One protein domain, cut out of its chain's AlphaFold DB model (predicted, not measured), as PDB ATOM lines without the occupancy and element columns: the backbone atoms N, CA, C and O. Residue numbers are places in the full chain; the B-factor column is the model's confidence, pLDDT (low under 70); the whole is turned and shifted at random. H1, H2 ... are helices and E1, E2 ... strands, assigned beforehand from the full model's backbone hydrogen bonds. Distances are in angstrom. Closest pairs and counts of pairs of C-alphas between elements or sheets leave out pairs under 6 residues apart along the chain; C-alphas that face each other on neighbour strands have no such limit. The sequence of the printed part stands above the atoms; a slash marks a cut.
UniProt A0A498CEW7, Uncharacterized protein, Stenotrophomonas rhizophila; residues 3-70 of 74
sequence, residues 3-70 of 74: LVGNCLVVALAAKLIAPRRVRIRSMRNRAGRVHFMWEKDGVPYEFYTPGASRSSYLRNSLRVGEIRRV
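What this domain is: This is residues 3 to 70 of the 74 residues of an uncharacterized protein of Stenotrophomonas rhizophila (UniProt A0A498CEW7). A strongly twisted sheet of four strands has one helix, H1, along one face, making two layers, while the tiny helix H2 lies off the sheet at one end. The printed part has 68 residues, with H1, E1, E2, E3, H2 and E4 in chain order, mixed helices and strands. The sheet, E1 E2 E3 E4, is antiparallel; the whole is compact, radius of gyration of the C-alphas 11.5 A, spans 34 by 23 by 16 A.

How they stand to each other: Find E1 (22 to 28), E2 (34 to 40) and E3 (43 to 48), a meander of two hairpins, each strand the antiparallel neighbour of the one before; N 25 and O 37 are 2.8 A apart, N 38 and O 45 3.0 A. E4, residues 64 to 69, is antiparallel to E3, with N 46 and O 68 2.9 A apart. H1, residues 7 to 17, every O i to N i+4 pair within hydrogen-bond range, is over E2 and E3 at a height over the sheet of 7.5 A; its closest C-alphas to E3 are Cys 7 and Phe 47, 5.1 A. H2, residues 57 to 60, is not on the sheet.

Where its parts are: Start at C-alpha 7 (-10.692, -15.270, -18.370), where H1 runs 15.4 A; E1 spans 19.7 A, E2 19.8 A, E3 15.8 A, H2 5.0 A, and E4 16.7 A to C-alpha 69 (-5.493, -6.814, -26.913).

The domain as a whole: The printed part has no cut and no long link; pLDDT is under 70 at residues 3 to 5, 30 to 31 and 49 to 65.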
ATOM      1  N   LEU A   3     -12.118  -5.119 -14.592       58.50
ATOM      2  CA  LEU A   3     -13.267  -6.009 -14.388       58.50
ATOM      3  C   LEU A   3     -12.912  -7.069 -13.351       58.50
ATOM      4  O   LEU A   3     -11.806  -7.604 -13.365       58.50
ATOM      5  N   VAL A   4     -13.852  -7.359 -12.455       54.91
ATOM      6  CA  VAL A   4     -13.753  -8.489 -11.530       54.91
ATOM      7  C   VAL A   4     -14.229  -9.726 -12.279       54.91
ATOM      8  O   VAL A   4     -15.354  -9.753 -12.775       54.91
ATOM      9  N   GLY A   5     -13.371 -10.729 -12.418       63.38
ATOM     10  CA  GLY A   5     -13.738 -11.949 -13.121       63.38
ATOM     11  C   GLY A   5     -12.548 -12.850 -13.385       63.38
ATOM     12  O   GLY A   5     -11.439 -12.613 -12.922       63.38
ATOM     13  N   ASN A   6     -12.776 -13.903 -14.161       71.69
ATOM     14  CA  ASN A   6     -11.712 -14.733 -14.710       71.69
ATOM     15  C   ASN A   6     -11.807 -14.742 -16.245       71.69
ATOM     16  O   ASN A   6     -12.801 -14.305 -16.827       71.69
ATOM     17  N   CYS A   7     -10.766 -15.252 -16.907       76.56
ATOM     18  CA  CYS A   7     -10.692 -15.270 -18.370       76.56
ATOM     19  C   CYS A   7     -11.874 -15.983 -19.051       76.56
ATOM     20  O   CYS A   7     -12.292 -15.565 -20.126       76.56
ATOM     21  N   LEU A   8     -12.471 -16.988 -18.400       77.12
ATOM     22  CA  LEU A   8     -13.659 -17.678 -18.901       77.12
ATOM     23  C   LEU A   8     -14.906 -16.787 -18.825       77.12
ATOM     24  O   LEU A   8     -15.603 -16.630 -19.822       77.12
ATOM     25  N   VAL A   9     -15.169 -16.178 -17.665       79.62
ATOM     26  CA  VAL A   9     -16.331 -15.300 -17.447       79.62
ATOM     27  C   VAL A   9     -16.302 -14.121 -18.413       79.62
ATOM     28  O   VAL A   9     -17.314 -13.807 -19.032       79.62
ATOM     29  N   VAL A  10     -15.136 -13.500 -18.601       80.56
ATOM     30  CA  VAL A  10     -14.999 -12.345 -19.496       80.56
ATOM     31  C   VAL A  10     -15.151 -12.752 -20.966       80.56
ATOM     32  O   VAL A  10     -15.837 -12.060 -21.718       80.56
ATOM     33  N   ALA A  11     -14.597 -13.899 -21.374       81.88
ATOM     34  CA  ALA A  11     -14.783 -14.419 -22.730       81.88
ATOM     35  C   ALA A  11     -16.252 -14.779 -23.022       81.88
ATOM     36  O   ALA A  11     -16.765 -14.470 -24.101       81.88
ATOM     37  N   LEU A  12     -16.952 -15.384 -22.055       84.25
ATOM     38  CA  LEU A  12     -18.380 -15.691 -22.160       84.25
ATOM     39  C   LEU A  12     -19.232 -14.421 -22.203       84.25
ATOM     40  O   LEU A  12     -20.101 -14.310 -23.062       84.25
ATOM     41  N   ALA A  13     -18.951 -13.433 -21.351       85.06
ATOM     42  CA  ALA A  13     -19.634 -12.143 -21.386       85.06
ATOM     43  C   ALA A  13     -19.457 -11.449 -22.747       85.06
ATOM     44  O   ALA A  13     -20.431 -10.978 -23.331       85.06
ATOM     45  N   ALA A  14     -18.245 -11.462 -23.315       84.31
ATOM     46  CA  ALA A  14     -17.998 -10.929 -24.654       84.31
ATOM     47  C   ALA A  14     -18.819 -11.665 -25.729       84.31
ATOM     48  O   ALA A  14     -19.381 -11.029 -26.624       84.31
ATOM     49  N   LYS A  15     -18.934 -12.995 -25.624       85.19
ATOM     50  CA  LYS A  15     -19.771 -13.810 -26.513       85.19
ATOM     51  C   LYS A  15     -21.259 -13.503 -26.356       85.19
ATOM     52  O   LYS A  15     -21.948 -13.447 -27.365       85.19
ATOM     53  N   LEU A  16     -21.747 -13.269 -25.143       87.88
ATOM     54  CA  LEU A  16     -23.144 -12.899 -24.897       87.88
ATOM     55  C   LEU A  16     -23.481 -11.512 -25.457       87.88
ATOM     56  O   LEU A  16     -24.538 -11.338 -26.052       87.88
ATOM     57  N   ILE A  17     -22.565 -10.547 -25.334       87.62
ATOM     58  CA  ILE A  17     -22.760  -9.180 -25.842       87.62
ATOM     59  C   ILE A  17     -22.735  -9.142 -27.378       87.62
ATOM     60  O   ILE A  17     -23.459  -8.363 -27.995       87.62
ATOM     61  N   ALA A  18     -21.893  -9.957 -28.021       84.81
ATOM     62  CA  ALA A  18     -21.720  -9.937 -29.472       84.81
ATOM     63  C   ALA A  18     -21.551 -11.353 -30.066       84.81
ATOM     64  O   ALA A  18     -20.493 -11.689 -30.608       84.81
ATOM     65  N   PRO A  19     -22.602 -12.195 -30.041       85.38
ATOM     66  CA  PRO A  19     -22.493 -13.631 -30.314       85.38
ATOM     67  C   PRO A  19     -22.034 -13.971 -31.728       85.38
ATOM     68  O   PRO A  19     -21.345 -14.972 -31.922       85.38
ATOM     69  N   ARG A  20     -22.363 -13.138 -32.718       86.50
ATOM     70  CA  ARG A  20     -21.962 -13.342 -34.121       86.50
ATOM     71  C   ARG A  20     -20.577 -12.784 -34.457       86.50
ATOM     72  O   ARG A  20     -20.004 -13.182 -35.462       86.50
ATOM     73  N   ARG A  21     -20.042 -11.890 -33.622       85.69
ATOM     74  CA  ARG A  21     -18.758 -11.204 -33.850       85.69
ATOM     75  C   ARG A  21     -17.635 -11.718 -32.962       85.69
ATOM     76  O   ARG A  21     -16.475 -11.415 -33.219       85.69
ATOM     77  N   VAL A  22     -17.982 -12.481 -31.923       88.06
ATOM     78  CA  VAL A  22     -17.038 -12.998 -30.936       88.06
ATOM     79  C   VAL A  22     -16.844 -14.503 -31.081       88.06
ATOM     80  O   VAL A  22     -17.805 -15.281 -31.078       88.06
ATOM     81  N   ARG A  23     -15.587 -14.937 -31.156       87.38
ATOM     82  CA  ARG A  23     -15.174 -16.344 -31.115       87.38
ATOM     83  C   ARG A  23     -14.301 -16.576 -29.891       87.38
ATOM     84  O   ARG A  23     -13.276 -15.926 -29.736       87.38
ATOM     85  N   ILE A  24     -14.708 -17.497 -29.023       87.12
ATOM     86  CA  ILE A  24     -13.911 -17.881 -27.852       87.12
ATOM     87  C   ILE A  24     -12.868 -18.903 -28.303       87.12
ATOM     88  O   ILE A  24     -13.194 -19.831 -29.043       87.12
ATOM     89  N   ARG A  25     -11.629 -18.748 -27.842       85.50
ATOM     90  CA  ARG A  25     -10.561 -19.734 -28.006       85.50
ATOM     91  C   ARG A  25      -9.976 -20.076 -26.642       85.50
ATOM     92  O   ARG A  25      -9.790 -19.207 -25.794       85.50
ATOM     93  N   SER A  26      -9.662 -21.346 -26.439       84.75
ATOM     94  CA  SER A  26      -8.898 -21.808 -25.283       84.75
ATOM     95  C   SER A  26      -7.466 -22.107 -25.707       84.75
ATOM     96  O   SER A  26      -7.251 -22.784 -26.709       84.75
ATOM     97  N   MET A  27      -6.493 -21.664 -24.924       81.19
ATOM     98  CA  MET A  27      -5.083 -22.015 -25.085       81.19
ATOM     99  C   MET A  27      -4.509 -22.529 -23.764       81.19
ATOM    100  O   MET A  27      -5.082 -22.297 -22.703       81.19
ATOM    101  N   ARG A  28      -3.358 -23.201 -23.802       78.88
ATOM    102  CA  ARG A  28      -2.564 -23.464 -22.594       78.88
ATOM    103  C   ARG A  28      -1.479 -22.403 -22.474       78.88
ATOM    104  O   ARG A  28      -0.763 -22.140 -23.436       78.88
ATOM    105  N   ASN A  29      -1.369 -21.773 -21.309       73.94
ATOM    106  CA  ASN A  29      -0.295 -20.822 -21.036       73.94
ATOM    107  C   ASN A  29       1.033 -21.550 -20.743       73.94
ATOM    108  O   ASN A  29       1.061 -22.768 -20.571       73.94
ATOM    109  N   ARG A  30       2.138 -20.799 -20.627       67.69
ATOM    110  CA  ARG A  30       3.472 -21.355 -20.304       67.69
ATOM    111  C   ARG A  30       3.524 -22.137 -18.983       67.69
ATOM    112  O   ARG A  30       4.409 -22.957 -18.807       67.69
ATOM    113  N   ALA A  31       2.579 -21.901 -18.073       69.75
ATOM    114  CA  ALA A  31       2.449 -22.630 -16.812       69.75
ATOM    115  C   ALA A  31       1.550 -23.881 -16.927       69.75
ATOM    116  O   ALA A  31       1.125 -24.423 -15.909       69.75
ATOM    117  N   GLY A  32       1.190 -24.305 -18.146       72.69
ATOM    118  CA  GLY A  32       0.348 -25.476 -18.411       72.69
ATOM    119  C   GLY A  32      -1.139 -25.289 -18.088       72.69
ATOM    120  O   GLY A  32      -1.919 -26.231 -18.215       72.69
ATOM    121  N   ARG A  33      -1.569 -24.088 -17.685       74.00
ATOM    122  CA  ARG A  33      -2.965 -23.812 -17.317       74.00
ATOM    123  C   ARG A  33      -3.777 -23.418 -18.541       74.00
ATOM    124  O   ARG A  33      -3.305 -22.662 -19.388       74.00
ATOM    125  N   VAL A  34      -5.022 -23.887 -18.590       77.94
ATOM    126  CA  VAL A  34      -6.005 -23.431 -19.579       77.94
ATOM    127  C   VAL A  34      -6.236 -21.927 -19.401       77.94
ATOM    128  O   VAL A  34      -6.332 -21.423 -18.285       77.94
ATOM    129  N   HIS A  35      -6.281 -21.202 -20.505       81.31
ATOM    130  CA  HIS A  35      -6.547 -19.778 -20.573       81.31
ATOM    131  C   HIS A  35      -7.546 -19.528 -21.698       81.31
ATOM    132  O   HIS A  35      -7.392 -20.061 -22.797       81.31
ATOM    133  N   PHE A  36      -8.572 -18.734 -21.417       83.19
ATOM    134  CA  PHE A  36      -9.602 -18.394 -22.388       83.19
ATOM    135  C   PHE A  36      -9.357 -16.987 -22.923       83.19
ATOM    136  O   PHE A  36      -9.269 -16.024 -22.167       83.19
ATOM    137  N   MET A  37      -9.277 -16.884 -24.238       86.12
ATOM    138  CA  MET A  37      -9.226 -15.629 -24.973       86.12
ATOM    139  C   MET A  37     -10.446 -15.541 -25.882       86.12
ATOM    140  O   MET A  37     -11.114 -16.542 -26.159       86.12
ATOM    141  N   TRP A  38     -10.753 -14.345 -26.359       88.25
ATOM    142  CA  TRP A  38     -11.812 -14.166 -27.339       88.25
ATOM    143  C   TRP A  38     -11.348 -13.251 -28.457       88.25
ATOM    144  O   TRP A  38     -10.639 -12.274 -28.253       88.25
ATOM    145  N   GLU A  39     -11.760 -13.580 -29.665       87.81
ATOM    146  CA  GLU A  39     -11.523 -12.793 -30.860       87.81
ATOM    147  C   GLU A  39     -12.809 -12.047 -31.186       87.81
ATOM    148  O   GLU A  39     -13.861 -12.675 -31.294       87.81
ATOM    149  N   LYS A  40     -12.736 -10.723 -31.309       86.00
ATOM    150  CA  LYS A  40     -13.849  -9.872 -31.729       86.00
ATOM    151  C   LYS A  40     -13.457  -9.162 -33.016       86.00
ATOM    152  O   LYS A  40     -12.499  -8.394 -33.000       86.00
ATOM    153  N   ASP A  41     -14.202  -9.406 -34.093       85.88
ATOM    154  CA  ASP A  41     -13.973  -8.782 -35.406       85.88
ATOM    155  C   ASP A  41     -12.512  -8.950 -35.896       85.88
ATOM    156  O   ASP A  41     -11.879  -8.006 -36.358       85.88
ATOM    157  N   GLY A  42     -11.938 -10.150 -35.719       81.12
ATOM    158  CA  GLY A  42     -10.551 -10.463 -36.096       81.12
ATOM    159  C   GLY A  42      -9.480  -9.960 -35.119       81.12
ATOM    160  O   GLY A  42      -8.305 -10.276 -35.286       81.12
ATOM    161  N   VAL A  43      -9.860  -9.216 -34.076       85.50
ATOM    162  CA  VAL A  43      -8.928  -8.716 -33.056       85.50
ATOM    163  C   VAL A  43      -8.991  -9.606 -31.813       85.50
ATOM    164  O   VAL A  43     -10.063  -9.724 -31.209       85.50
ATOM    165  N   PRO A  44      -7.877 -10.222 -31.387       84.44
ATOM    166  CA  PRO A  44      -7.858 -11.051 -30.194       84.44
ATOM    167  C   PRO A  44      -7.716 -10.205 -28.924       84.44
ATOM    168  O   PRO A  44      -6.944  -9.245 -28.845       84.44
ATOM    169  N   TYR A  45      -8.473 -10.590 -27.908       84.88
ATOM    170  CA  TYR A  45      -8.496  -9.990 -26.585       84.88
ATOM    171  C   TYR A  45      -8.319 -11.079 -25.530       84.88
ATOM    172  O   TYR A  45      -8.810 -12.203 -25.665       84.88
ATOM    173  N   GLU A  46      -7.644 -10.718 -24.451       83.69
ATOM    174  CA  GLU A  46      -7.496 -11.554 -23.272       83.69
ATOM    175  C   GLU A  46      -7.837 -10.771 -22.013       83.69
ATOM    176  O   GLU A  46      -7.785  -9.538 -21.964       83.69
ATOM    177  N   PHE A  47      -8.175 -11.516 -20.969       80.56
ATOM    178  CA  PHE A  47      -8.314 -10.964 -19.636       80.56
ATOM    179  C   PHE A  47      -7.040 -11.259 -18.846       80.56
ATOM    180  O   PHE A  47      -6.786 -12.404 -18.454       80.56
ATOM    181  N   TYR A  48      -6.246 -10.218 -18.615       75.19
ATOM    182  CA  TYR A  48      -5.002 -10.297 -17.866       75.19
ATOM    183  C   TYR A  48      -5.228  -9.892 -16.412       75.19
ATOM    184  O   TYR A  48      -5.834  -8.865 -16.119       75.19
ATOM    185  N   THR A  49      -4.706 -10.680 -15.479       69.81
ATOM    186  CA  THR A  49      -4.712 -10.346 -14.051       69.81
ATOM    187  C   THR A  49      -3.312 -10.581 -13.480       69.81
ATOM    188  O   THR A  49      -2.824 -11.717 -13.536       69.81
ATOM    189  N   PRO A  50      -2.652  -9.554 -12.910       63.41
ATOM    190  CA  PRO A  50      -1.340  -9.716 -12.293       63.41
ATOM    191  C   PRO A  50      -1.389 -10.765 -11.172       63.41
ATOM    192  O   PRO A  50      -2.262 -10.738 -10.306       63.41
ATOM    193  N   GLY A  51      -0.463 -11.727 -11.185       61.66
ATOM    194  CA  GLY A  51      -0.364 -12.748 -10.133       61.66
ATOM    195  C   GLY A  51      -1.437 -13.850 -10.165       61.66
ATOM    196  O   GLY A  51      -1.474 -14.674  -9.247       61.66
ATOM    197  N   ALA A  52      -2.279 -13.920 -11.203       58.41
ATOM    198  CA  ALA A  52      -3.260 -14.998 -11.395       58.41
ATOM    199  C   ALA A  52      -2.622 -16.394 -11.502       58.41
ATOM    200  O   ALA A  52      -3.180 -17.384 -11.028       58.41
ATOM    201  N   SER A  53      -1.405 -16.478 -12.046       55.00
ATOM    202  CA  SER A  53      -0.649 -17.727 -12.220       55.00
ATOM    203  C   SER A  53      -0.297 -18.433 -10.903       55.00
ATOM    204  O   SER A  53       0.061 -19.606 -10.927       55.00
ATOM    205  N   ARG A  54      -0.399 -17.745  -9.756       56.34
ATOM    206  CA  ARG A  54      -0.087 -18.281  -8.418       56.34
ATOM    207  C   ARG A  54      -1.324 -18.591  -7.565       56.34
ATOM    208  O   ARG A  54      -1.174 -19.041  -6.439       56.34
ATOM    209  N   SER A  55      -2.543 -18.359  -8.060       55.59
ATOM    210  CA  SER A  55      -3.786 -18.599  -7.301       55.59
ATOM    211  C   SER A  55      -4.669 -19.673  -7.933       55.59
ATOM    212  O   SER A  55      -4.554 -19.965  -9.125       55.59
ATOM    213  N   SER A  56      -5.524 -20.285  -7.107       57.03
ATOM    214  CA  SER A  56      -6.563 -21.226  -7.533       57.03
ATOM    215  C   SER A  56      -7.662 -20.506  -8.324       57.03
ATOM    216  O   SER A  56      -7.909 -19.315  -8.120       57.03
ATOM    217  N   TYR A  57      -8.328 -21.224  -9.233       56.56
ATOM    218  CA  TYR A  57      -9.334 -20.667 -10.149       56.56
ATOM    219  C   TYR A  57     -10.442 -19.874  -9.439       56.56
ATOM    220  O   TYR A  57     -10.785 -18.787  -9.894       56.56
ATOM    221  N   LEU A  58     -10.932 -20.368  -8.295       55.06
ATOM    222  CA  LEU A  58     -11.976 -19.707  -7.506       55.06
ATOM    223  C   LEU A  58     -11.525 -18.359  -6.926       55.06
ATOM    224  O   LEU A  58     -12.247 -17.371  -7.056       55.06
ATOM    225  N   ARG A  59     -10.310 -18.278  -6.361       56.12
ATOM    226  CA  ARG A  59      -9.734 -17.001  -5.889       56.12
ATOM    227  C   ARG A  59      -9.434 -16.041  -7.039       56.12
ATOM    228  O   ARG A  59      -9.395 -14.833  -6.831       56.12
ATOM    229  N   ASN A  60      -9.238 -16.566  -8.246       57.22
ATOM    230  CA  ASN A  60      -8.979 -15.760  -9.430       57.22
ATOM    231  C   ASN A  60     -10.238 -15.041  -9.949       57.22
ATOM    232  O   ASN A  60     -10.111 -13.978 -10.536       57.22
ATOM    233  N   SER A  61     -11.440 -15.568  -9.688       52.78
ATOM    234  CA  SER A  61     -12.729 -14.971 -10.099       52.78
ATOM    235  C   SER A  61     -13.043 -13.626  -9.436       52.78
ATOM    236  O   SER A  61     -13.853 -12.872  -9.962       52.78
ATOM    237  N   LEU A  62     -12.426 -13.338  -8.286       56.88
ATOM    238  CA  LEU A  62     -12.653 -12.122  -7.495       56.88
ATOM    239  C   LEU A  62     -11.557 -11.068  -7.696       56.88
ATOM    240  O   LEU A  62     -11.577 -10.021  -7.050       56.88
ATOM    241  N   ARG A  63     -10.577 -11.328  -8.568       59.38
ATOM    242  CA  ARG A  63      -9.506 -10.370  -8.828       59.38
ATOM    243  C   ARG A  63      -9.881  -9.416  -9.948       59.38
ATOM    244  O   ARG A  63     -10.461  -9.796 -10.962       59.38
ATOM    245  N   VAL A  64      -9.506  -8.160  -9.735       62.84
ATOM    246  CA  VAL A  64      -9.606  -7.105 -10.733       62.84
ATOM    247  C   VAL A  64      -8.524  -7.343 -11.781       62.84
ATOM    248  O   VAL A  64      -7.331  -7.228 -11.492       62.84
ATOM    249  N   GLY A  65      -8.946  -7.684 -12.989       68.88
ATOM    250  CA  GLY A  65      -8.082  -7.777 -14.154       68.88
ATOM    251  C   GLY A  65      -8.420  -6.716 -15.185       68.88
ATOM    252  O   GLY A  65      -9.343  -5.914 -15.029       68.88
ATOM    253  N   GLU A  66      -7.656  -6.716 -16.263       72.81
ATOM    254  CA  GLU A  66      -7.802  -5.790 -17.372       72.81
ATOM    255  C   GLU A  66      -8.002  -6.570 -18.663       72.81
ATOM    256  O   GLU A  66      -7.329  -7.569 -18.919       72.81
ATOM    257  N   ILE A  67      -8.919  -6.086 -19.498       78.56
ATOM    258  CA  ILE A  67      -9.029  -6.552 -20.879       78.56
ATOM    259  C   ILE A  67      -7.875  -5.938 -21.670       78.56
ATOM    260  O   ILE A  67      -7.753  -4.712 -21.731       78.56
ATOM    261  N   ARG A  68      -7.055  -6.782 -22.293       80.69
ATOM    262  CA  ARG A  68      -5.935  -6.375 -23.147       80.69
ATOM    263  C   ARG A  68      -6.100  -6.971 -24.538       80.69
ATOM    264  O   ARG A  68      -6.670  -8.047 -24.690       80.69
ATOM    265  N   ARG A  69      -5.620  -6.259 -25.559       81.69
ATOM    266  CA  ARG A  69      -5.493  -6.814 -26.913       81.69
ATOM    267  C   ARG A  69      -4.261  -7.705 -26.967       81.69
ATOM    268  O   ARG A  69      -3.172  -7.262 -26.606       81.69
ATOM    269  N   VAL A  70      -4.433  -8.932 -27.441       73.12
ATOM    270  CA  VAL A  70      -3.322  -9.857 -27.684       73.12
ATOM    271  C   VAL A  70      -2.679  -9.437 -29.009       73.12
ATOM    272  O   VAL A  70      -3.368  -9.308 -30.013       73.12
TER     273      VAL A  70